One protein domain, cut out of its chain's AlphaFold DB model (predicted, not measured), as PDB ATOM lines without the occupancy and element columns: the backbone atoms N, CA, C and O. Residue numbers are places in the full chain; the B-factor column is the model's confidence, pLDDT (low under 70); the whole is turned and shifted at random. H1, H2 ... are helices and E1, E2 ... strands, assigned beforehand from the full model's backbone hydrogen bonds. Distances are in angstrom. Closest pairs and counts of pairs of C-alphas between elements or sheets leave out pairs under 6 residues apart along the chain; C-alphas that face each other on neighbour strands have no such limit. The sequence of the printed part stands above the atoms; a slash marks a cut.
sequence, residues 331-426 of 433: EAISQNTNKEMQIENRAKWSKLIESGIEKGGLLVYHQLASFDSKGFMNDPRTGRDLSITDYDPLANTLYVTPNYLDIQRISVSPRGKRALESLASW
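This is residues 331 to 426 of the 433 residues of an uncharacterized protein of Streptococcus cristatus (UniProt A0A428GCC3). The long helix H2 and a thin arm of two short strands side by side, E1 and E4, make an open V whose corner is the turn at residues 359 to 361. Beyond the end of this arm at residues 366 and 398 is a small head with the hairpin E2 and E3; past the opposite end, at residues 364 and 400, E4 is followed by the short helix H3 and then by H4, while H1 is near the start of H2. The printed part has 96 residues, with four named helices and four named strands in the order H1, H2, E1, E2, E3, E4, H3, H4; its two sheets, E1 - E4 and E2 - E3, have two antiparallel strands each, and the class is mixed, helices and strands. The whole is loose, with a radius of gyration of the C-alphas of 16.7 A and spans of 42 by 34 by 21 A.

H1, residues 331 to 335, begins at C-alpha 331 at (30.292, 13.581, 53.549). H2, residues 339 to 358, is 28.0 A from first to last C-alpha and ends at C-alpha 358 at (45.901, 26.975, 33.755). The strands follow: E1, residues 364 to 366; E2, residues 376 to 378; E3, residues 385 to 387; and E4, residues 398 to 400. H3 is residues 404 to 407. H4, residues 414 to 424, is 15.5 A long and ends at C-alpha 424 at (45.414, 38.265, 38.267).

H1 and H2 are close but not clearly touching; their closest C-alphas, those of Gln 335 and Gln 342, are 6.8 A apart. Residues 346 to 352 of H2 stand free. E1 and E4 are antiparallel neighbours at 158 degrees; the C-alphas of Val 364 and Val 400 face each other at 4.6 A, and N 365 and O 399 are within hydrogen-bond range at 2.8 A. E2 and E3 are a hairpin at 147 degrees; the C-alphas of Asn 378 and Asp 385 face each other at 4.4 A, and N 386 and O 377 are within hydrogen-bond range at 2.8 A. H4 is apart from H2 and from E4, and H3 is only just apart from E1, with closest C-alphas 8.3 A apart. In H1, H2 and H4 every O i to N i+4 pair is within hydrogen-bond range; H3 is too short for such a pair.

The two C-alphas farthest apart, those of Asn 338 and Pro 414, are 45.7 A apart. The printed part has no cut, and no link is long. The mean pLDDT of the printed part is 78.5, and residues 332 to 342, residue 373 and residues 421 to 426 are under 70.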
ATOM      1  N   GLU A 331      29.029  14.017  52.972       70.12
ATOM      2  CA  GLU A 331      30.292  13.581  53.549       70.12
ATOM      3  C   GLU A 331      31.326  14.700  53.607       70.12
ATOM      4  O   GLU A 331      31.860  14.950  54.688       70.12
ATOM      5  N   ALA A 332      31.516  15.449  52.521       65.31
ATOM      6  CA  ALA A 332      32.390  16.620  52.507       65.31
ATOM      7  C   ALA A 332      31.998  17.651  53.589       65.31
ATOM      8  O   ALA A 332      32.857  18.185  54.288       65.31
ATOM      9  N   ILE A 333      30.695  17.868  53.807       63.09
ATOM     10  CA  ILE A 333      30.187  18.777  54.853       63.09
ATOM     11  C   ILE A 333      30.462  18.229  56.265       63.09
ATOM     12  O   ILE A 333      30.740  18.985  57.193       63.09
ATOM     13  N   SER A 334      30.393  16.913  56.458       58.66
ATOM     14  CA  SER A 334      30.655  16.282  57.757       58.66
ATOM     15  C   SER A 334      32.150  16.236  58.111       58.66
ATOM     16  O   SER A 334      32.522  16.465  59.267       58.66
ATOM     17  N   GLN A 335      33.004  15.998  57.108       55.25
ATOM     18  CA  GLN A 335      34.460  15.961  57.223       55.25
ATOM     19  C   GLN A 335      35.022  17.358  57.517       55.25
ATOM     20  O   GLN A 335      36.072  17.470  58.149       55.25
ATOM     21  N   ASN A 336      34.248  18.422  57.245       52.25
ATOM     22  CA  ASN A 336      34.497  19.782  57.731       52.25
ATOM     23  C   ASN A 336      34.439  19.938  59.268       52.25
ATOM     24  O   ASN A 336      34.314  21.054  59.761       52.25
ATOM     25  N   THR A 337      34.564  18.877  60.063       53.88
ATOM     26  CA  THR A 337      34.755  19.002  61.519       53.88
ATOM     27  C   THR A 337      36.200  18.723  61.956       53.88
ATOM     28  O   THR A 337      36.593  19.188  63.022       53.88
ATOM     29  N   ASN A 338      37.011  18.032  61.139       63.81
ATOM     30  CA  ASN A 338      38.440  17.819  61.397       63.81
ATOM     31  C   ASN A 338      39.277  18.812  60.569       63.81
ATOM     32  O   ASN A 338      39.246  18.774  59.340       63.81
ATOM     33  N   LYS A 339      40.020  19.703  61.239       66.62
ATOM     34  CA  LYS A 339      40.781  20.788  60.592       66.62
ATOM     35  C   LYS A 339      41.841  20.279  59.611       66.62
ATOM     36  O   LYS A 339      42.030  20.895  58.571       66.62
ATOM     37  N   GLU A 340      42.502  19.162  59.900       68.25
ATOM     38  CA  GLU A 340      43.570  18.628  59.038       68.25
ATOM     39  C   GLU A 340      43.005  18.042  57.739       68.25
ATOM     40  O   GLU A 340      43.463  18.368  56.645       68.25
ATOM     41  N   MET A 341      41.924  17.268  57.848       65.50
ATOM     42  CA  MET A 341      41.237  16.674  56.698       65.50
ATOM     43  C   MET A 341      40.564  17.742  55.815       65.50
ATOM     44  O   MET A 341      40.513  17.599  54.594       65.50
ATOM     45  N   GLN A 342      40.104  18.855  56.407       67.06
ATOM     46  CA  GLN A 342      39.663  20.030  55.647       67.06
ATOM     47  C   GLN A 342      40.784  20.613  54.792       67.06
ATOM     48  O   GLN A 342      40.556  20.916  53.624       67.06
ATOM     49  N   ILE A 343      41.968  20.815  55.378       74.31
ATOM     50  CA  ILE A 343      43.114  21.405  54.678       74.31
ATOM     51  C   ILE A 343      43.513  20.508  53.507       74.31
ATOM     52  O   ILE A 343      43.693  21.000  52.396       74.31
ATOM     53  N   GLU A 344      43.562  19.194  53.724       76.44
ATOM     54  CA  GLU A 344      43.892  18.229  52.678       76.44
ATOM     55  C   GLU A 344      42.860  18.230  51.536       76.44
ATOM     56  O   GLU A 344      43.224  18.334  50.363       76.44
ATOM     57  N   ASN A 345      41.563  18.166  51.854       73.31
ATOM     58  CA  ASN A 345      40.507  18.190  50.841       73.31
ATOM     59  C   ASN A 345      40.479  19.521  50.080       73.31
ATOM     60  O   ASN A 345      40.341  19.524  48.857       73.31
ATOM     61  N   ARG A 346      40.662  20.651  50.775       75.75
ATOM     62  CA  ARG A 346      40.794  21.971  50.140       75.75
ATOM     63  C   ARG A 346      41.991  22.013  49.200       75.75
ATOM     64  O   ARG A 346      41.840  22.502  48.089       75.75
ATOM     65  N   ALA A 347      43.136  21.458  49.593       82.06
ATOM     66  CA  ALA A 347      44.319  21.401  48.738       82.06
ATOM     67  C   ALA A 347      44.077  20.558  47.473       82.06
ATOM     68  O   ALA A 347      44.461  20.972  46.380       82.06
ATOM     69  N   LYS A 348      43.385  19.414  47.591       82.56
ATOM     70  CA  LYS A 348      42.998  18.581  46.435       82.56
ATOM     71  C   LYS A 348      42.086  19.340  45.467       82.56
ATOM     72  O   LYS A 348      42.350  19.340  44.266       82.56
ATOM     73  N   TRP A 349      41.055  20.012  45.984       81.88
ATOM     74  CA  TRP A 349      40.151  20.831  45.171       81.88
ATOM     75  C   TRP A 349      40.856  22.035  44.545       81.88
ATOM     76  O   TRP A 349      40.673  22.274  43.355       81.88
ATOM     77  N   SER A 350      41.703  22.739  45.302       83.88
ATOM     78  CA  SER A 350      42.494  23.871  44.796       83.88
ATOM     79  C   SER A 350      43.368  23.432  43.631       83.88
ATOM     80  O   SER A 350      43.289  24.016  42.560       83.88
ATOM     81  N   LYS A 351      44.106  22.323  43.782       87.12
ATOM     82  CA  LYS A 351      44.974  21.789  42.725       87.12
ATOM     83  C   LYS A 351      44.199  21.408  41.459       87.12
ATOM     84  O   LYS A 351      44.686  21.629  40.353       87.12
ATOM     85  N   LEU A 352      43.006  20.826  41.606       84.69
ATOM     86  CA  LEU A 352      42.137  20.498  40.472       84.69
ATOM     87  C   LEU A 352      41.658  21.766  39.751       84.69
ATOM     88  O   LEU A 352      41.729  21.839  38.525       84.69
ATOM     89  N   ILE A 353      41.185  22.752  40.515       84.38
ATOM     90  CA  ILE A 353      40.681  24.025  39.994       84.38
ATOM     91  C   ILE A 353      41.807  24.804  39.307       84.38
ATOM     92  O   ILE A 353      41.635  25.227  38.169       84.38
ATOM     93  N   GLU A 354      42.969  24.932  39.945       84.88
ATOM     94  CA  GLU A 354      44.158  25.593  39.395       84.88
ATOM     95  C   GLU A 354      44.592  24.951  38.077       84.88
ATOM     96  O   GLU A 354      44.720  25.646  37.075       84.88
ATOM     97  N   SER A 355      44.705  23.618  38.035       87.25
ATOM     98  CA  SER A 355      45.025  22.875  36.809       87.25
ATOM     99  C   SER A 355      43.999  23.119  35.692       87.25
ATOM    100  O   SER A 355      44.359  23.207  34.517       87.25
ATOM    101  N   GLY A 356      42.716  23.244  36.046       84.88
ATOM    102  CA  GLY A 356      41.653  23.614  35.114       84.88
ATOM    103  C   GLY A 356      41.827  25.031  34.570       84.88
ATOM    104  O   GLY A 356      41.761  25.228  33.358       84.88
ATOM    105  N   ILE A 357      42.097  26.002  35.445       84.00
ATOM    106  CA  ILE A 357      42.295  27.415  35.092       84.00
ATOM    107  C   ILE A 357      43.542  27.598  34.219       84.00
ATOM    108  O   ILE A 357      43.473  28.291  33.207       84.00
ATOM    109  N   GLU A 358      44.660  26.943  34.548       84.19
ATOM    110  CA  GLU A 358      45.901  26.975  33.755       84.19
ATOM    111  C   GLU A 358      45.690  26.466  32.324       84.19
ATOM    112  O   GLU A 358      46.296  26.968  31.380       84.19
ATOM    113  N   LYS A 359      44.780  25.504  32.142       86.25
ATOM    114  CA  LYS A 359      44.375  24.989  30.826       86.25
ATOM    115  C   LYS A 359      43.320  25.856  30.127       86.25
ATOM    116  O   LYS A 359      42.755  25.433  29.123       86.25
ATOM    117  N   GLY A 360      43.044  27.053  30.645       82.75
ATOM    118  CA  GLY A 360      42.065  27.991  30.098       82.75
ATOM    119  C   GLY A 360      40.623  27.732  30.542       82.75
ATOM    120  O   GLY A 360      39.701  28.308  29.965       82.75
ATOM    121  N   GLY A 361      40.410  26.885  31.550       84.62
ATOM    122  CA  GLY A 361      39.100  26.623  32.139       84.62
ATOM    123  C   GLY A 361      38.495  27.862  32.803       84.62
ATOM    124  O   GLY A 361      39.198  28.780  33.230       84.62
ATOM    125  N   LEU A 362      37.168  27.881  32.874       86.31
ATOM    126  CA  LEU A 362      36.395  28.941  33.506       86.31
ATOM    127  C   LEU A 362      35.870  28.461  34.860       86.31
ATOM    128  O   LEU A 362      35.219  27.420  34.925       86.31
ATOM    129  N   LEU A 363      36.100  29.237  35.919       86.50
ATOM    130  CA  LEU A 363      35.431  29.032  37.203       86.50
ATOM    131  C   LEU A 363      34.446  30.173  37.435       86.50
ATOM    132  O   LEU A 363      34.812  31.340  37.322       86.50
ATOM    133  N   VAL A 364      33.212  29.816  37.786       85.81
ATOM    134  CA  VAL A 364      32.167  30.747  38.215       85.81
ATOM    135  C   VAL A 364      31.613  30.245  39.539       85.81
ATOM    136  O   VAL A 364      31.206  29.090  39.651       85.81
ATOM    137  N   TYR A 365      31.599  31.111  40.542       84.94
ATOM    138  CA  TYR A 365      31.073  30.829  41.866       84.94
ATOM    139  C   TYR A 365      30.080  31.914  42.286       84.94
ATOM    140  O   TYR A 365      30.278  33.101  42.018       84.94
ATOM    141  N   HIS A 366      28.996  31.483  42.928       85.00
ATOM    142  CA  HIS A 366      27.917  32.341  43.397       85.00
ATOM    143  C   HIS A 366      27.428  31.890  44.778       85.00
ATOM    144  O   HIS A 366      27.418  30.697  45.093       85.00
ATOM    145  N   GLN A 367      26.903  32.826  45.564       82.75
ATOM    146  CA  GLN A 367      26.390  32.570  46.913       82.75
ATOM    147  C   GLN A 367      24.885  32.283  46.946       82.75
ATOM    148  O   GLN A 367      24.321  32.080  48.010       82.75
ATOM    149  N   LEU A 368      24.210  32.171  45.798       79.62
ATOM    150  CA  LEU A 368      22.749  31.983  45.753       79.62
ATOM    151  C   LEU A 368      22.218  30.816  46.608       79.62
ATOM    152  O   LEU A 368      21.082  30.866  47.070       79.62
ATOM    153  N   ALA A 369      23.026  29.779  46.845       76.75
ATOM    154  CA  ALA A 369      22.636  28.615  47.639       76.75
ATOM    155  C   ALA A 369      22.452  28.900  49.143       76.75
ATOM    156  O   ALA A 369      21.820  28.099  49.828       76.75
ATOM    157  N   SER A 370      23.009  29.996  49.669       79.94
ATOM    158  CA  SER A 370      22.874  30.366  51.082       79.94
ATOM    159  C   SER A 370      21.653  31.244  51.371       79.94
ATOM    160  O   SER A 370      21.339  31.472  52.539       79.94
ATOM    161  N   PHE A 371      20.934  31.692  50.337       84.88
ATOM    162  CA  PHE A 371      19.694  32.448  50.481       84.88
ATOM    163  C   PHE A 371      18.497  31.519  50.670       84.88
ATOM    164  O   PHE A 371      18.391  30.451  50.063       84.88
ATOM    165  N   ASP A 372      17.566  31.940  51.518       80.25
ATOM    166  CA  ASP A 372      16.303  31.247  51.701       80.25
ATOM    167  C   ASP A 372      15.369  31.429  50.489       80.25
ATOM    168  O   ASP A 372      15.615  32.192  49.554       80.25
ATOM    169  N   SER A 373      14.223  30.743  50.515       69.50
ATOM    170  CA  SER A 373      13.207  30.844  49.453       69.50
ATOM    171  C   SER A 373      12.602  32.244  49.258       69.50
ATOM    172  O   SER A 373      11.850  32.451  48.304       69.50
ATOM    173  N   LYS A 374      12.865  33.186  50.171       74.25
ATOM    174  CA  LYS A 374      12.427  34.583  50.096       74.25
ATOM    175  C   LYS A 374      13.548  35.504  49.601       74.25
ATOM    176  O   LYS A 374      13.297  36.695  49.447       74.25
ATOM    177  N   GLY A 375      14.735  34.962  49.327       81.69
ATOM    178  CA  GLY A 375      15.891  35.719  48.867       81.69
ATOM    179  C   GLY A 375      16.625  36.438  49.992       81.69
ATOM    180  O   GLY A 375      17.248  37.459  49.714       81.69
ATOM    181  N   PHE A 376      16.560  35.937  51.231       87.44
ATOM    182  CA  PHE A 376      17.294  36.493  52.368       87.44
ATOM    183  C   PHE A 376      18.302  35.502  52.949       87.44
ATOM    184  O   PHE A 376      18.052  34.299  53.013       87.44
ATOM    185  N   MET A 377      19.440  36.019  53.399       88.56
ATOM    186  CA  MET A 377      20.457  35.276  54.136       88.56
ATOM    187  C   MET A 377      20.880  36.099  55.349       88.56
ATOM    188  O   MET A 377      21.110  37.297  55.229       88.56
ATOM    189  N   ASN A 378      21.046  35.462  56.505       87.56
ATOM    190  CA  ASN A 378      21.669  36.133  57.638       87.56
ATOM    191  C   ASN A 378      23.186  36.232  57.412       87.56
ATOM    192  O   ASN A 378      23.850  35.210  57.232       87.56
ATOM    193  N   ASP A 379      23.726  37.449  57.399       85.69
ATOM    194  CA  ASP A 379      25.152  37.700  57.219       85.69
ATOM    195  C   ASP A 379      25.938  37.196  58.437       85.69
ATOM    196  O   ASP A 379      25.830  37.784  59.518       85.69
ATOM    197  N   PRO A 380      26.802  36.180  58.294       81.50
ATOM    198  CA  PRO A 380      27.597  35.680  59.411       81.50
ATOM    199  C   PRO A 380      28.603  36.711  59.953       81.50
ATOM    200  O   PRO A 380      29.086  36.549  61.072       81.50
ATOM    201  N   ARG A 381      28.931  37.766  59.189       84.00
ATOM    202  CA  ARG A 381      29.883  38.813  59.602       84.00
ATOM    203  C   ARG A 381      29.234  39.881  60.479       84.00
ATOM    204  O   ARG A 381      29.884  40.405  61.378       84.00
ATOM    205  N   THR A 382      27.977  40.229  60.202       83.44
ATOM    206  CA  THR A 382      27.300  41.388  60.813       83.44
ATOM    207  C   THR A 382      26.005  41.037  61.548       83.44
ATOM    208  O   THR A 382      25.487  41.868  62.294       83.44
ATOM    209  N   GLY A 383      25.473  39.828  61.350       83.94
ATOM    210  CA  GLY A 383      24.200  39.357  61.895       83.94
ATOM    211  C   GLY A 383      22.957  39.970  61.242       83.94
ATOM    212  O   GLY A 383      21.845  39.716  61.707       83.94
ATOM    213  N   ARG A 384      23.118  40.796  60.199       88.06
ATOM    214  CA  ARG A 384      22.014  41.445  59.472       88.06
ATOM    215  C   ARG A 384      21.480  40.539  58.369       88.06
ATOM    216  O   ARG A 384      22.234  39.771  57.786       88.06
ATOM    217  N   ASP A 385      20.201  40.677  58.043       88.31
ATOM    218  CA  ASP A 385      19.629  39.981  56.892       88.31
ATOM    219  C   ASP A 385      20.018  40.712  55.599       88.31
ATOM    220  O   ASP A 385      19.656  41.871  55.395       88.31
ATOM    221  N   LEU A 386      20.774  40.025  54.745       89.44
ATOM    222  CA  LEU A 386      21.119  40.429  53.387       89.44
ATOM    223  C   LEU A 386      20.046  39.938  52.420       89.44
ATOM    224  O   LEU A 386      19.638  38.776  52.478       89.44
ATOM    225  N   SER A 387      19.629  40.797  51.497       88.06
ATOM    226  CA  SER A 387      18.833  40.409  50.339       88.06
ATOM    227  C   SER A 387      19.729  39.955  49.189       88.06
ATOM    228  O   SER A 387      20.806  40.499  48.972       88.06
ATOM    229  N   ILE A 388      19.252  39.003  48.387       84.44
ATOM    230  CA  ILE A 388      19.904  38.543  47.151       84.44
ATOM    231  C   ILE A 388      20.214  39.686  46.171       84.44
ATOM    232  O   ILE A 388      21.130  39.571  45.361       84.44
ATOM    233  N   THR A 389      19.460  40.787  46.231       86.06
ATOM    234  CA  THR A 389      19.656  41.963  45.373       86.06
ATOM    235  C   THR A 389      20.638  42.980  45.943       86.06
ATOM    236  O   THR A 389      21.007  43.916  45.233       86.06
ATOM    237  N   ASP A 390      21.047  42.828  47.203       87.62
ATOM    238  CA  ASP A 390      21.968  43.761  47.838       87.62
ATOM    239  C   ASP A 390      23.347  43.662  47.185       87.62
ATOM    240  O   ASP A 390      23.841  42.579  46.851       87.62
ATOM    241  N   TYR A 391      23.981  44.818  46.992       86.00
ATOM    242  CA  TYR A 391      25.339  44.888  46.472       86.00
ATOM    243  C   TYR A 391      26.337  44.550  47.586       86.00
ATOM    244  O   TYR A 391      26.927  45.429  48.212       86.00
ATOM    245  N   ASP A 392      26.479  43.252  47.849       85.06
ATOM    246  CA  ASP A 392      27.381  42.684  48.848       85.06
ATOM    247  C   ASP A 392      28.151  41.486  48.253       85.06
ATOM    248  O   ASP A 392      27.589  40.732  47.447       85.06
ATOM    249  N   PRO A 393      29.422  41.265  48.648       85.00
ATOM    250  CA  PRO A 393      30.200  40.092  48.245       85.00
ATOM    251  C   PRO A 393      29.535  38.735  48.535       85.00
ATOM    252  O   PRO A 393      29.888  37.746  47.896       85.00
ATOM    253  N   LEU A 394      28.607  38.664  49.493       85.19
ATOM    254  CA  LEU A 394      27.834  37.468  49.826       85.19
ATOM    255  C   LEU A 394      26.451  37.417  49.156       85.19
ATOM    256  O   LEU A 394      25.736  36.439  49.355       85.19
ATOM    257  N   ALA A 395      26.063  38.443  48.395       85.94
ATOM    258  CA  ALA A 395      24.762  38.552  47.740       85.94
ATOM    259  C   ALA A 395      24.900  38.642  46.216       85.94
ATOM    260  O   ALA A 395      25.248  37.648  45.578       85.94
ATOM    261  N   ASN A 396      24.632  39.806  45.619       84.25
ATOM    262  CA  ASN A 396      24.594  40.003  44.170       84.25
ATOM    263  C   ASN A 396      25.998  40.107  43.537       84.25
ATOM    264  O   ASN A 396      26.311  41.068  42.833       84.25
ATOM    265  N   THR A 397      26.868  39.135  43.820       84.69
ATOM    266  CA  THR A 397      28.250  39.087  43.334       84.69
ATOM    267  C   THR A 397      28.554  37.718  42.728       84.69
ATOM    268  O   THR A 397      28.233  36.679  43.302       84.69
ATOM    269  N   LEU A 398      29.202  37.722  41.562       84.94
ATOM    270  CA  LEU A 398      29.756  36.530  40.923       84.94
ATOM    271  C   LEU A 398      31.278  36.554  41.038       84.94
ATOM    272  O   LEU A 398      31.924  37.523  40.635       84.94
ATOM    273  N   TYR A 399      31.849  35.468  41.541       85.19
ATOM    274  CA  TYR A 399      33.290  35.260  41.571       85.19
ATOM    275  C   TYR A 399      33.680  34.482  40.328       85.19
ATOM    276  O   TYR A 399      33.205  33.366  40.117       85.19
ATOM    277  N   VAL A 400      34.519  35.081  39.494       85.75
ATOM    278  CA  VAL A 400      34.866  34.523  38.188       85.75
ATOM    279  C   VAL A 400      36.365  34.561  37.948       85.75
ATOM    280  O   VAL A 400      37.074  35.415  38.485       85.75
ATOM    281  N   THR A 401      36.861  33.644  37.125       84.44
ATOM    282  CA  THR A 401      38.248  33.688  36.649       84.44
ATOM    283  C   THR A 401      38.474  34.860  35.686       84.44
ATOM    284  O   THR A 401      37.539  35.276  35.000       84.44
ATOM    285  N   PRO A 402      39.704  35.404  35.577       77.12
ATOM    286  CA  PRO A 402      39.973  36.589  34.749       77.12
ATOM    287  C   PRO A 402      39.586  36.442  33.268       77.12
ATOM    288  O   PRO A 402      39.136  37.401  32.646       77.12
ATOM    289  N   ASN A 403      39.688  35.229  32.717       82.00
ATOM    290  CA  ASN A 403      39.277  34.895  31.348       82.00
ATOM    291  C   ASN A 403      37.750  34.947  31.119       82.00
ATOM    292  O   ASN A 403      37.314  34.864  29.973       82.00
ATOM    293  N   TYR A 404      36.928  35.109  32.166       84.50
ATOM    294  CA  TYR A 404      35.467  35.189  32.063       84.50
ATOM    295  C   TYR A 404      34.993  36.281  31.117       84.50
ATOM    296  O   TYR A 404      34.128  36.041  30.281       84.50
ATOM    297  N   LEU A 405      35.575  37.476  31.228       84.94
ATOM    298  CA  LEU A 405      35.150  38.632  30.444       84.94
ATOM    299  C   LEU A 405      35.417  38.432  28.953       84.94
ATOM    300  O   LEU A 405      34.562  38.758  28.133       84.94
ATOM    301  N   ASP A 406      36.570  37.853  28.613       83.00
ATOM    302  CA  ASP A 406      36.929  37.566  27.226       83.00
ATOM    303  C   ASP A 406      36.046  36.433  26.656       83.00
ATOM    304  O   ASP A 406      35.540  36.551  25.539       83.00
ATOM    305  N   ILE A 407      35.773  35.377  27.439       81.44
ATOM    306  CA  ILE A 407      34.910  34.246  27.035       81.44
ATOM    307  C   ILE A 407      33.454  34.693  26.835       81.44
ATOM    308  O   ILE A 407      32.834  34.353  25.829       81.44
ATOM    309  N   GLN A 408      32.915  35.483  27.767       82.38
ATOM    310  CA  GLN A 408      31.543  36.003  27.719       82.38
ATOM    311  C   GLN A 408      31.409  37.261  26.847       82.38
ATOM    312  O   GLN A 408      30.317  37.814  26.723       82.38
ATOM    313  N   ARG A 409      32.507  37.713  26.222       85.00
ATOM    314  CA  ARG A 409      32.566  38.885  25.331       85.00
ATOM    315  C   ARG A 409      32.034  40.167  25.981       85.00
ATOM    316  O   ARG A 409      31.387  40.988  25.331       85.00
ATOM    317  N   ILE A 410      32.315  40.349  27.268       83.00
ATOM    318  CA  ILE A 410      31.890  41.522  28.033       83.00
ATOM    319  C   ILE A 410      32.887  42.655  27.780       83.00
ATOM    320  O   ILE A 410      34.067  42.554  28.114       83.00
ATOM    321  N   SER A 411      32.419  43.763  27.204       81.44
ATOM    322  CA  SER A 411      33.264  44.933  26.962       81.44
ATOM    323  C   SER A 411      33.605  45.638  28.276       81.44
ATOM    324  O   SER A 411      32.716  46.142  28.963       81.44
ATOM    325  N   VAL A 412      34.894  45.731  28.595       80.50
ATOM    326  CA  VAL A 412      35.399  46.476  29.756       80.50
ATOM    327  C   VAL A 412      36.306  47.606  29.284       80.50
ATOM    328  O   VAL A 412      37.027  47.473  28.296       80.50
ATOM    329  N   SER A 413      36.272  48.740  29.988       84.31
ATOM    330  CA  SER A 413      37.137  49.878  29.668       84.31
ATOM    331  C   SER A 413      38.628  49.485  29.719       84.31
ATOM    332  O   SER A 413      39.021  48.666  30.555       84.31
ATOM    333  N   PRO A 414      39.508  50.116  28.915       78.81
ATOM    334  CA  PRO A 414      40.949  49.827  28.924       78.81
ATOM    335  C   PRO A 414      41.631  50.037  30.287       78.81
ATOM    336  O   PRO A 414      42.698  49.482  30.553       78.81
ATOM    337  N   ARG A 415      41.039  50.868  31.155       79.25
ATOM    338  CA  ARG A 415      41.485  51.073  32.541       79.25
ATOM    339  C   ARG A 415      41.050  49.917  33.445       79.25
ATOM    340  O   ARG A 415      41.854  49.450  34.241       79.25
ATOM    341  N   GLY A 416      39.811  49.442  33.292       76.56
ATOM    342  CA  GLY A 416      39.301  48.275  34.014       76.56
ATOM    343  C   GLY A 416      40.046  46.992  33.649       76.56
ATOM    344  O   GLY A 416      40.425  46.243  34.541       76.56
ATOM    345  N   LYS A 417      40.358  46.787  32.361       73.00
ATOM    346  CA  LYS A 417      41.130  45.621  31.900       73.00
ATOM    347  C   LYS A 417      42.535  45.574  32.518       73.00
ATOM    348  O   LYS A 417      42.906  44.561  33.098       73.00
ATOM    349  N   ARG A 418      43.255  46.705  32.527       72.12
ATOM    350  CA  ARG A 418      44.569  46.820  33.192       72.12
ATOM    351  C   ARG A 418      44.511  46.572  34.701       72.12
ATOM    352  O   ARG A 418      45.405  45.935  35.247       72.12
ATOM    353  N   ALA A 419      43.469  47.059  35.379       74.50
ATOM    354  CA  ALA A 419      43.286  46.806  36.809       74.50
ATOM    355  C   ALA A 419      43.057  45.310  37.101       74.50
ATOM    356  O   ALA A 419      43.631  44.773  38.042       74.50
ATOM    357  N   LEU A 420      42.284  44.615  36.263       71.06
ATOM    358  CA  LEU A 420      42.024  43.177  36.399       71.06
ATOM    359  C   LEU A 420      43.261  42.320  36.100       71.06
ATOM    360  O   LEU A 420      43.554  41.395  36.851       71.06
ATOM    361  N   GLU A 421      44.027  42.660  35.063       66.56
ATOM    362  CA  GLU A 421      45.313  42.014  34.760       66.56
ATOM    363  C   GLU A 421      46.315  42.193  35.911       66.56
ATOM    364  O   GLU A 421      47.043  41.263  36.260       66.56
ATOM    365  N   SER A 422      46.294  43.358  36.571       66.62
ATOM    366  CA  SER A 422      47.110  43.617  37.759       66.62
ATOM    367  C   SER A 422      46.640  42.890  39.020       66.62
ATOM    368  O   SER A 422      47.425  42.790  39.950       66.62
ATOM    369  N   LEU A 423      45.395  42.399  39.069       62.81
ATOM    370  CA  LEU A 423      44.862  41.574  40.162       62.81
ATOM    371  C   LEU A 423      45.113  40.083  39.914       62.81
ATOM    372  O   LEU A 423      45.376  39.347  40.856       62.81
ATOM    373  N   ALA A 424      45.099  39.641  38.653       55.81
ATOM    374  CA  ALA A 424      45.414  38.265  38.267       55.81
ATOM    375  C   ALA A 424      46.864  37.855  38.604       55.81
ATOM    376  O   ALA A 424      47.146  36.671  38.779       55.81
ATOM    377  N   SER A 425      47.780  38.822  38.728       45.22
ATOM    378  CA  SER A 425      49.160  38.596  39.179       45.22
ATOM    379  C   SER A 425      49.290  38.387  40.695       45.22
ATOM    380  O   SER A 425      50.321  37.894  41.160       45.22
ATOM    381  N   TRP A 426      48.249  38.699  41.475       36.88
ATOM    382  CA  TRP A 426      48.173  38.388  42.900       36.88
ATOM    383  C   TRP A 426      47.542  37.006  43.026       36.88
ATOM    384  O   TRP A 426      46.352  36.818  42.788       36.88
TER     385      TRP A 426